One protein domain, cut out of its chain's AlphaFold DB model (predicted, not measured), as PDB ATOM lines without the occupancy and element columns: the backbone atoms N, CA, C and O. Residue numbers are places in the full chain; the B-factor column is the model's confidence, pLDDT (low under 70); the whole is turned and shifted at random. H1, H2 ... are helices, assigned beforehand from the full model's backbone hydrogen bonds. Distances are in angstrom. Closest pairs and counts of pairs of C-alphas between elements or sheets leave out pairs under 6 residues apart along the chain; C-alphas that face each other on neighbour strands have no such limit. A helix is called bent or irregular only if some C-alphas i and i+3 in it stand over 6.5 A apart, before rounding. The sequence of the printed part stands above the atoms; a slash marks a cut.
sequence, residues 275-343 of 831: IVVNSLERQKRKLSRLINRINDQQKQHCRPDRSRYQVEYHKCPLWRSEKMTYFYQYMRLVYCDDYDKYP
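This is residues 275 to 343 of the 831 residues of the protein "Legumain" of Parastrongyloides trichosuri (UniProt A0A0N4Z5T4). A long helical hairpin: H1 runs one way, the chain turns through a short link, and H2 folds back side by side with it. The tail after H2, residues 336 to 343, holds no named element. The printed part has 69 residues with two named helices, H1 then H2, and no named strand; its class is all helix. It is loose, with a radius of gyration of the C-alphas of 14.9 A, and a rod spanning 48 by 24 by 16 A.

Find C-alpha 275 at (48.530, -36.217, -48.772); from there H1, residues 275 to 301, runs 39.6 A. H2, residues 311 to 335, runs 36.6 A and ends at C-alpha 335, (41.347, -22.233, -39.247). Look near residue 318 for its kink of 41 degrees; H2 is irregular, with C-alphas 314 and 317 7.0 A apart.

H1 and H2 form a helical hairpin and touch, closest at the C-alphas of His 301 and Tyr 313, 5.8 A apart. They run opposite ways at a shallow tilt of 24 degrees. Every O i to N i+4 pair in H1 is within hydrogen-bond range; in H2, 17 of 21 are.

The C-alphas farthest apart, of Ile 275 and Tyr 309, are 49.2 A apart. The printed part has no cut, and the link from H1 to H2 is short, with 9 residues. Look for pLDDT under 70 in 15 residues, among them 304 to 311.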
ATOM      1  N   ILE A 275      49.477 -35.135 -49.086       55.50
ATOM      2  CA  ILE A 275      48.530 -36.217 -48.772       55.50
ATOM      3  C   ILE A 275      47.627 -35.876 -47.572       55.50
ATOM      4  O   ILE A 275      46.416 -36.079 -47.658       55.50
ATOM      5  N   VAL A 276      48.179 -35.260 -46.521       59.66
ATOM      6  CA  VAL A 276      47.429 -34.763 -45.356       59.66
ATOM      7  C   VAL A 276      46.476 -33.654 -45.796       59.66
ATOM      8  O   VAL A 276      45.274 -33.748 -45.562       59.66
ATOM      9  N   VAL A 277      46.966 -32.663 -46.553       73.38
ATOM     10  CA  VAL A 277      46.139 -31.562 -47.086       73.38
ATOM     11  C   VAL A 277      44.963 -32.082 -47.926       73.38
ATOM     12  O   VAL A 277      43.846 -31.578 -47.795       73.38
ATOM     13  N   ASN A 278      45.172 -33.124 -48.740       66.81
ATOM     14  CA  ASN A 278      44.099 -33.780 -49.495       66.81
ATOM     15  C   ASN A 278      43.059 -34.471 -48.586       66.81
ATOM     16  O   ASN A 278      41.872 -34.464 -48.921       66.81
ATOM     17  N   SER A 279      43.477 -35.054 -47.456       64.50
ATOM     18  CA  SER A 279      42.570 -35.673 -46.476       64.50
ATOM     19  C   SER A 279      41.730 -34.625 -45.740       64.50
ATOM     20  O   SER A 279      40.499 -34.712 -45.730       64.50
ATOM     21  N   LEU A 280      42.363 -33.562 -45.237       72.56
ATOM     22  CA  LEU A 280      41.680 -32.463 -44.549       72.56
ATOM     23  C   LEU A 280      40.675 -31.753 -45.485       72.56
ATOM     24  O   LEU A 280      39.543 -31.460 -45.097       72.56
ATOM     25  N   GLU A 281      41.017 -31.564 -46.766       81.56
ATOM     26  CA  GLU A 281      40.077 -31.088 -47.797       81.56
ATOM     27  C   GLU A 281      38.895 -32.050 -48.037       81.56
ATOM     28  O   GLU A 281      37.794 -31.606 -48.381       81.56
ATOM     29  N   ARG A 282      39.069 -33.363 -47.836       77.88
ATOM     30  CA  ARG A 282      37.990 -34.362 -47.925       77.88
ATOM     31  C   ARG A 282      37.075 -34.310 -46.698       77.88
ATOM     32  O   ARG A 282      35.853 -34.273 -46.871       77.88
ATOM     33  N   GLN A 283      37.634 -34.229 -45.489       72.94
ATOM     34  CA  GLN A 283      36.882 -34.051 -44.236       72.94
ATOM     35  C   GLN A 283      36.066 -32.742 -44.257       72.94
ATOM     36  O   GLN A 283      34.856 -32.758 -44.015       72.94
ATOM     37  N   LYS A 284      36.671 -31.629 -44.702       90.06
ATOM     38  CA  LYS A 284      36.019 -30.322 -44.926       90.06
ATOM     39  C   LYS A 284      34.779 -30.437 -45.818       90.06
ATOM     40  O   LYS A 284      33.754 -29.808 -45.547       90.06
ATOM     41  N   ARG A 285      34.829 -31.284 -46.854       84.38
ATOM     42  CA  ARG A 285      33.683 -31.573 -47.737       84.38
ATOM     43  C   ARG A 285      32.624 -32.465 -47.069       84.38
ATOM     44  O   ARG A 285      31.445 -32.225 -47.324       84.38
ATOM     45  N   LYS A 286      32.986 -33.440 -46.212       81.25
ATOM     46  CA  LYS A 286      32.019 -34.233 -45.403       81.25
ATOM     47  C   LYS A 286      31.246 -33.300 -44.457       81.25
ATOM     48  O   LYS A 286      30.019 -33.247 -44.530       81.25
ATOM     49  N   LEU A 287      31.959 -32.479 -43.682       80.50
ATOM     50  CA  LEU A 287      31.381 -31.520 -42.731       80.50
ATOM     51  C   LEU A 287      30.523 -30.443 -43.413       80.50
ATOM     52  O   LEU A 287      29.384 -30.228 -43.009       80.50
ATOM     53  N   SER A 288      31.004 -29.818 -44.496       86.06
ATOM     54  CA  SER A 288      30.239 -28.794 -45.231       86.06
ATOM     55  C   SER A 288      28.890 -29.322 -45.749       86.06
ATOM     56  O   SER A 288      27.860 -28.664 -45.591       86.06
ATOM     57  N   ARG A 289      28.862 -30.544 -46.302       86.19
ATOM     58  CA  ARG A 289      27.618 -31.204 -46.745       86.19
ATOM     59  C   ARG A 289      26.649 -31.451 -45.589       86.19
ATOM     60  O   ARG A 289      25.445 -31.293 -45.770       86.19
ATOM     61  N   LEU A 290      27.161 -31.831 -44.421       79.88
ATOM     62  CA  LEU A 290      26.357 -32.155 -43.243       79.88
ATOM     63  C   LEU A 290      25.766 -30.896 -42.587       79.88
ATOM     64  O   LEU A 290      24.565 -30.845 -42.324       79.88
ATOM     65  N   ILE A 291      26.566 -29.832 -42.463       85.50
ATOM     66  CA  ILE A 291      26.111 -28.490 -42.065       85.50
ATOM     67  C   ILE A 291      25.011 -27.989 -43.014       85.50
ATOM     68  O   ILE A 291      23.995 -27.469 -42.555       85.50
ATOM     69  N   ASN A 292      25.171 -28.175 -44.330       86.50
ATOM     70  CA  ASN A 292      24.166 -27.771 -45.315       86.50
ATOM     71  C   ASN A 292      22.874 -28.597 -45.219       86.50
ATOM     72  O   ASN A 292      21.798 -28.008 -45.159       86.50
ATOM     73  N   ARG A 293      22.964 -29.926 -45.073       87.44
ATOM     74  CA  ARG A 293      21.799 -30.796 -44.826       87.44
ATOM     75  C   ARG A 293      20.968 -30.302 -43.634       87.44
ATOM     76  O   ARG A 293      19.752 -30.168 -43.751       87.44
ATOM     77  N   ILE A 294      21.622 -29.981 -42.516       81.69
ATOM     78  CA  ILE A 294      20.930 -29.523 -41.304       81.69
ATOM     79  C   ILE A 294      20.450 -28.068 -41.445       81.69
ATOM     80  O   ILE A 294      19.376 -27.728 -40.947       81.69
ATOM     81  N   ASN A 295      21.168 -27.206 -42.177       83.88
ATOM     82  CA  ASN A 295      20.658 -25.885 -42.565       83.88
ATOM     83  C   ASN A 295      19.333 -26.001 -43.329       83.88
ATOM     84  O   ASN A 295      18.414 -25.231 -43.062       83.88
ATOM     85  N   ASP A 296      19.219 -26.948 -44.258       86.12
ATOM     86  CA  ASP A 296      18.029 -27.103 -45.093       86.12
ATOM     87  C   ASP A 296      16.864 -27.740 -44.320       86.12
ATOM     88  O   ASP A 296      15.751 -27.215 -44.369       86.12
ATOM     89  N   GLN A 297      17.129 -28.739 -43.467       82.69
ATOM     90  CA  GLN A 297      16.157 -29.235 -42.478       82.69
ATOM     91  C   GLN A 297      15.645 -28.102 -41.566       82.69
ATOM     92  O   GLN A 297      14.436 -27.961 -41.359       82.69
ATOM     93  N   GLN A 298      16.535 -27.225 -41.081       82.19
ATOM     94  CA  GLN A 298      16.153 -26.054 -40.283       82.19
ATOM     95  C   GLN A 298      15.299 -25.051 -41.079       82.19
ATOM     96  O   GLN A 298      14.278 -24.588 -40.569       82.19
ATOM     97  N   LYS A 299      15.653 -24.744 -42.337       83.44
ATOM     98  CA  LYS A 299      14.851 -23.873 -43.226       83.44
ATOM     99  C   LYS A 299      13.469 -24.455 -43.543       83.44
ATOM    100  O   LYS A 299      12.541 -23.683 -43.784       83.44
ATOM    101  N   GLN A 300      13.346 -25.781 -43.590       82.19
ATOM    102  CA  GLN A 300      12.123 -26.495 -43.959       82.19
ATOM    103  C   GLN A 300      11.150 -26.640 -42.780       82.19
ATOM    104  O   GLN A 300       9.950 -26.417 -42.960       82.19
ATOM    105  N   HIS A 301      11.656 -26.972 -41.585       79.94
ATOM    106  CA  HIS A 301      10.838 -27.368 -40.429       79.94
ATOM    107  C   HIS A 301      10.857 -26.385 -39.246       79.94
ATOM    108  O   HIS A 301       9.907 -26.376 -38.469       79.94
ATOM    109  N   CYS A 302      11.884 -25.541 -39.103       77.94
ATOM    110  CA  CYS A 302      12.142 -24.775 -37.872       77.94
ATOM    111  C   CYS A 302      11.789 -23.282 -37.955       77.94
ATOM    112  O   CYS A 302      12.368 -22.466 -37.228       77.94
ATOM    113  N   ARG A 303      10.872 -22.920 -38.859       74.56
ATOM    114  CA  ARG A 303      10.399 -21.547 -39.074       74.56
ATOM    115  C   ARG A 303       9.316 -21.136 -38.056       74.56
ATOM    116  O   ARG A 303       8.565 -22.005 -37.621       74.56
ATOM    117  N   PRO A 304       9.173 -19.836 -37.718       63.09
ATOM    118  CA  PRO A 304       8.157 -19.365 -36.764       63.09
ATOM    119  C   PRO A 304       6.702 -19.463 -37.256       63.09
ATOM    120  O   PRO A 304       5.789 -19.356 -36.444       63.09
ATOM    121  N   ASP A 305       6.495 -19.624 -38.566       65.88
ATOM    122  CA  ASP A 305       5.191 -19.707 -39.241       65.88
ATOM    123  C   ASP A 305       4.557 -21.112 -39.185       65.88
ATOM    124  O   ASP A 305       3.357 -21.262 -39.421       65.88
ATOM    125  N   ARG A 306       5.333 -22.152 -38.848       62.06
ATOM    126  CA  ARG A 306       4.827 -23.521 -38.702       62.06
ATOM    127  C   ARG A 306       4.203 -23.762 -37.332       62.06
ATOM    128  O   ARG A 306       4.689 -23.307 -36.298       62.06
ATOM    129  N   SER A 307       3.154 -24.584 -37.329       56.59
ATOM    130  CA  SER A 307       2.526 -25.083 -36.105       56.59
ATOM    131  C   SER A 307       3.549 -25.794 -35.215       56.59
ATOM    132  O   SER A 307       4.135 -26.804 -35.613       56.59
ATOM    133  N   ARG A 308       3.705 -25.305 -33.975       57.25
ATOM    134  CA  ARG A 308       4.579 -25.914 -32.955       57.25
ATOM    135  C   ARG A 308       4.202 -27.362 -32.628       57.25
ATOM    136  O   ARG A 308       5.030 -28.074 -32.083       57.25
ATOM    137  N   TYR A 309       2.993 -27.799 -32.984       56.69
ATOM    138  CA  TYR A 309       2.503 -29.163 -32.782       56.69
ATOM    139  C   TYR A 309       3.026 -30.179 -33.821       56.69
ATOM    140  O   TYR A 309       2.750 -31.368 -33.686       56.69
ATOM    141  N   GLN A 310       3.791 -29.764 -34.844       62.47
ATOM    142  CA  GLN A 310       4.478 -30.710 -35.738       62.47
ATOM    143  C   GLN A 310       5.664 -31.380 -35.018       62.47
ATOM    144  O   GLN A 310       6.451 -30.724 -34.329       62.47
ATOM    145  N   VAL A 311       5.818 -32.697 -35.183       66.81
ATOM    146  CA  VAL A 311       6.852 -33.503 -34.497       66.81
ATOM    147  C   VAL A 311       8.264 -33.077 -34.924       66.81
ATOM    148  O   VAL A 311       9.203 -33.086 -34.131       66.81
ATOM    149  N   GLU A 312       8.416 -32.612 -36.160       72.31
ATOM    150  CA  GLU A 312       9.669 -32.110 -36.725       72.31
ATOM    151  C   GLU A 312      10.083 -30.782 -36.079       72.31
ATOM    152  O   GLU A 312      11.273 -30.545 -35.881       72.31
ATOM    153  N   TYR A 313       9.121 -29.942 -35.672       74.62
ATOM    154  CA  TYR A 313       9.413 -28.686 -34.973       74.62
ATOM    155  C   TYR A 313      10.059 -28.943 -33.600       74.62
ATOM    156  O   TYR A 313      10.955 -28.212 -33.175       74.62
ATOM    157  N   HIS A 314       9.684 -30.038 -32.932       72.38
ATOM    158  CA  HIS A 314      10.274 -30.452 -31.655       72.38
ATOM    159  C   HIS A 314      11.731 -30.930 -31.788       72.38
ATOM    160  O   HIS A 314      12.482 -30.871 -30.816       72.38
ATOM    161  N   LYS A 315      12.174 -31.342 -32.985       76.12
ATOM    162  CA  LYS A 315      13.571 -31.739 -33.266       76.12
ATOM    163  C   LYS A 315      14.491 -30.533 -33.506       76.12
ATOM    164  O   LYS A 315      15.711 -30.651 -33.429       76.12
ATOM    165  N   CYS A 316      13.927 -29.347 -33.729       76.88
ATOM    166  CA  CYS A 316      14.667 -28.129 -34.059       76.88
ATOM    167  C   CYS A 316      15.673 -27.612 -33.010       76.88
ATOM    168  O   CYS A 316      16.654 -26.995 -33.427       76.88
ATOM    169  N   PRO A 317      15.499 -27.783 -31.684       76.12
ATOM    170  CA  PRO A 317      16.562 -27.493 -30.719       76.12
ATOM    171  C   PRO A 317      17.748 -28.452 -30.886       76.12
ATOM    172  O   PRO A 317      18.895 -28.018 -30.910       76.12
ATOM    173  N   LEU A 318      17.462 -29.739 -31.097       71.94
ATOM    174  CA  LEU A 318      18.458 -30.805 -31.204       71.94
ATOM    175  C   LEU A 318      19.292 -30.659 -32.488       71.94
ATOM    176  O   LEU A 318      20.517 -30.620 -32.419       71.94
ATOM    177  N   TRP A 319      18.639 -30.395 -33.626       79.50
ATOM    178  CA  TRP A 319      19.309 -30.027 -34.883       79.50
ATOM    179  C   TRP A 319      20.128 -28.732 -34.792       79.50
ATOM    180  O   TRP A 319      21.082 -28.561 -35.551       79.50
ATOM    181  N   ARG A 320      19.772 -27.781 -33.914       77.00
ATOM    182  CA  ARG A 320      20.595 -26.577 -33.694       77.00
ATOM    183  C   ARG A 320      21.891 -26.938 -32.973       77.00
ATOM    184  O   ARG A 320      22.941 -26.520 -33.446       77.00
ATOM    185  N   SER A 321      21.831 -27.756 -31.922       69.62
ATOM    186  CA  SER A 321      23.023 -28.261 -31.226       69.62
ATOM    187  C   SER A 321      23.914 -29.113 -32.138       69.62
ATOM    188  O   SER A 321      25.109 -28.854 -32.235       69.62
ATOM    189  N   GLU A 322      23.333 -30.066 -32.871       73.81
ATOM    190  CA  GLU A 322      24.042 -30.950 -33.811       73.81
ATOM    191  C   GLU A 322      24.801 -30.153 -34.889       73.81
ATOM    192  O   GLU A 322      25.997 -30.352 -35.109       73.81
ATOM    193  N   LYS A 323      24.132 -29.164 -35.499       80.88
ATOM    194  CA  LYS A 323      24.761 -28.225 -36.435       80.88
ATOM    195  C   LYS A 323      25.949 -27.494 -35.810       80.88
ATOM    196  O   LYS A 323      26.942 -27.308 -36.507       80.88
ATOM    197  N   MET A 324      25.862 -27.067 -34.547       71.94
ATOM    198  CA  MET A 324      26.964 -26.352 -33.896       71.94
ATOM    199  C   MET A 324      28.197 -27.232 -33.694       71.94
ATOM    200  O   MET A 324      29.300 -26.749 -33.937       71.94
ATOM    201  N   THR A 325      28.030 -28.515 -33.359       71.62
ATOM    202  CA  THR A 325      29.147 -29.469 -33.265       71.62
ATOM    203  C   THR A 325      29.898 -29.577 -34.595       71.62
ATOM    204  O   THR A 325      31.108 -29.357 -34.641       71.62
ATOM    205  N   TYR A 326      29.187 -29.822 -35.702       79.31
ATOM    206  CA  TYR A 326      29.819 -29.918 -37.026       79.31
ATOM    207  C   TYR A 326      30.417 -28.588 -37.499       79.31
ATOM    208  O   TYR A 326      31.434 -28.579 -38.190       79.31
ATOM    209  N   PHE A 327      29.819 -27.456 -37.117       80.31
ATOM    210  CA  PHE A 327      30.331 -26.122 -37.435       80.31
ATOM    211  C   PHE A 327      31.634 -25.813 -36.685       80.31
ATOM    212  O   PHE A 327      32.569 -25.294 -37.288       80.31
ATOM    213  N   TYR A 328      31.729 -26.191 -35.407       78.25
ATOM    214  CA  TYR A 328      32.954 -26.076 -34.616       78.25
ATOM    215  C   TYR A 328      34.077 -26.965 -35.172       78.25
ATOM    216  O   TYR A 328      35.184 -26.479 -35.405       78.25
ATOM    217  N   GLN A 329      33.773 -28.229 -35.492       78.38
ATOM    218  CA  GLN A 329      34.712 -29.138 -36.165       78.38
ATOM    219  C   GLN A 329      35.192 -28.568 -37.510       78.38
ATOM    220  O   GLN A 329      36.386 -28.579 -37.795       78.38
ATOM    221  N   TYR A 330      34.284 -28.007 -38.318       85.50
ATOM    222  CA  TYR A 330      34.632 -27.351 -39.582       85.50
ATOM    223  C   TYR A 330      35.520 -26.116 -39.368       85.50
ATOM    224  O   TYR A 330      36.438 -25.889 -40.152       85.50
ATOM    225  N   MET A 331      35.277 -25.326 -38.317       81.75
ATOM    226  CA  MET A 331      36.123 -24.179 -37.983       81.75
ATOM    227  C   MET A 331      37.534 -24.615 -37.584       81.75
ATOM    228  O   MET A 331      38.479 -24.148 -38.213       81.75
ATOM    229  N   ARG A 332      37.689 -25.549 -36.635       82.50
ATOM    230  CA  ARG A 332      39.012 -26.044 -36.207       82.50
ATOM    231  C   ARG A 332      39.795 -26.649 -37.382       82.50
ATOM    232  O   ARG A 332      40.934 -26.272 -37.635       82.50
ATOM    233  N   LEU A 333      39.139 -27.485 -38.191       84.88
ATOM    234  CA  LEU A 333      39.731 -28.105 -39.382       84.88
ATOM    235  C   LEU A 333      40.228 -27.087 -40.427       84.88
ATOM    236  O   LEU A 333      41.192 -27.358 -41.145       84.88
ATOM    237  N   VAL A 334      39.564 -25.933 -40.558       85.56
ATOM    238  CA  VAL A 334      39.888 -24.931 -41.589       85.56
ATOM    239  C   VAL A 334      40.817 -23.824 -41.081       85.56
ATOM    240  O   VAL A 334      41.651 -23.361 -41.857       85.56
ATOM    241  N   TYR A 335      40.701 -23.425 -39.812       85.00
ATOM    242  CA  TYR A 335      41.347 -22.233 -39.247       85.00
ATOM    243  C   TYR A 335      42.279 -22.508 -38.056       85.00
ATOM    244  O   TYR A 335      42.916 -21.566 -37.594       85.00
ATOM    245  N   CYS A 336      42.430 -23.772 -37.630       85.62
ATOM    246  CA  CYS A 336      43.239 -24.174 -36.470       85.62
ATOM    247  C   CYS A 336      42.644 -23.623 -35.154       85.62
ATOM    248  O   CYS A 336      41.423 -23.478 -35.038       85.62
ATOM    249  N   ASP A 337      43.488 -23.320 -34.168       77.44
ATOM    250  CA  ASP A 337      43.165 -22.536 -32.969       77.44
ATOM    251  C   ASP A 337      42.761 -21.075 -33.243       77.44
ATOM    252  O   ASP A 337      42.028 -20.481 -32.451       77.44
ATOM    253  N   ASP A 338      43.199 -20.486 -34.357       75.50
ATOM    254  CA  ASP A 338      42.907 -19.097 -34.712       75.50
ATOM    255  C   ASP A 338      41.471 -18.924 -35.243       75.50
ATOM    256  O   ASP A 338      41.190 -18.750 -36.434       75.50
ATOM    257  N   TYR A 339      40.529 -18.923 -34.301       66.50
ATOM    258  CA  TYR A 339      39.118 -18.636 -34.544       66.50
ATOM    259  C   TYR A 339      38.847 -17.185 -34.996       66.50
ATOM    260  O   TYR A 339      37.708 -16.882 -35.363       66.50
ATOM    261  N   ASP A 340      39.827 -16.272 -34.963       72.75
ATOM    262  CA  ASP A 340      39.663 -14.887 -35.429       72.75
ATOM    263  C   ASP A 340      39.808 -14.763 -36.949       72.75
ATOM    264  O   ASP A 340      39.101 -13.951 -37.552       72.75
ATOM    265  N   LYS A 341      40.588 -15.651 -37.585       74.50
ATOM    266  CA  LYS A 341      40.626 -15.833 -39.050       74.50
ATOM    267  C   LYS A 341      39.284 -16.289 -39.659       74.50
ATOM    268  O   LYS A 341      39.149 -16.286 -40.885       74.50
ATOM    269  N   TYR A 342      38.286 -16.674 -38.856       74.38
ATOM    270  CA  TYR A 342      36.967 -17.085 -39.352       74.38
ATOM    271  C   TYR A 342      36.120 -15.885 -39.846       74.38
ATOM    272  O   TYR A 342      35.868 -14.954 -39.076       74.38
ATOM    273  N   PRO A 343      35.588 -15.888 -41.087       68.94
ATOM    274  CA  PRO A 343      34.611 -14.886 -41.527       68.94
ATOM    275  C   PRO A 343      33.352 -14.923 -40.646       68.94
ATOM    276  O   PRO A 343      32.788 -15.991 -40.461       68.94
TER     277      PRO A 343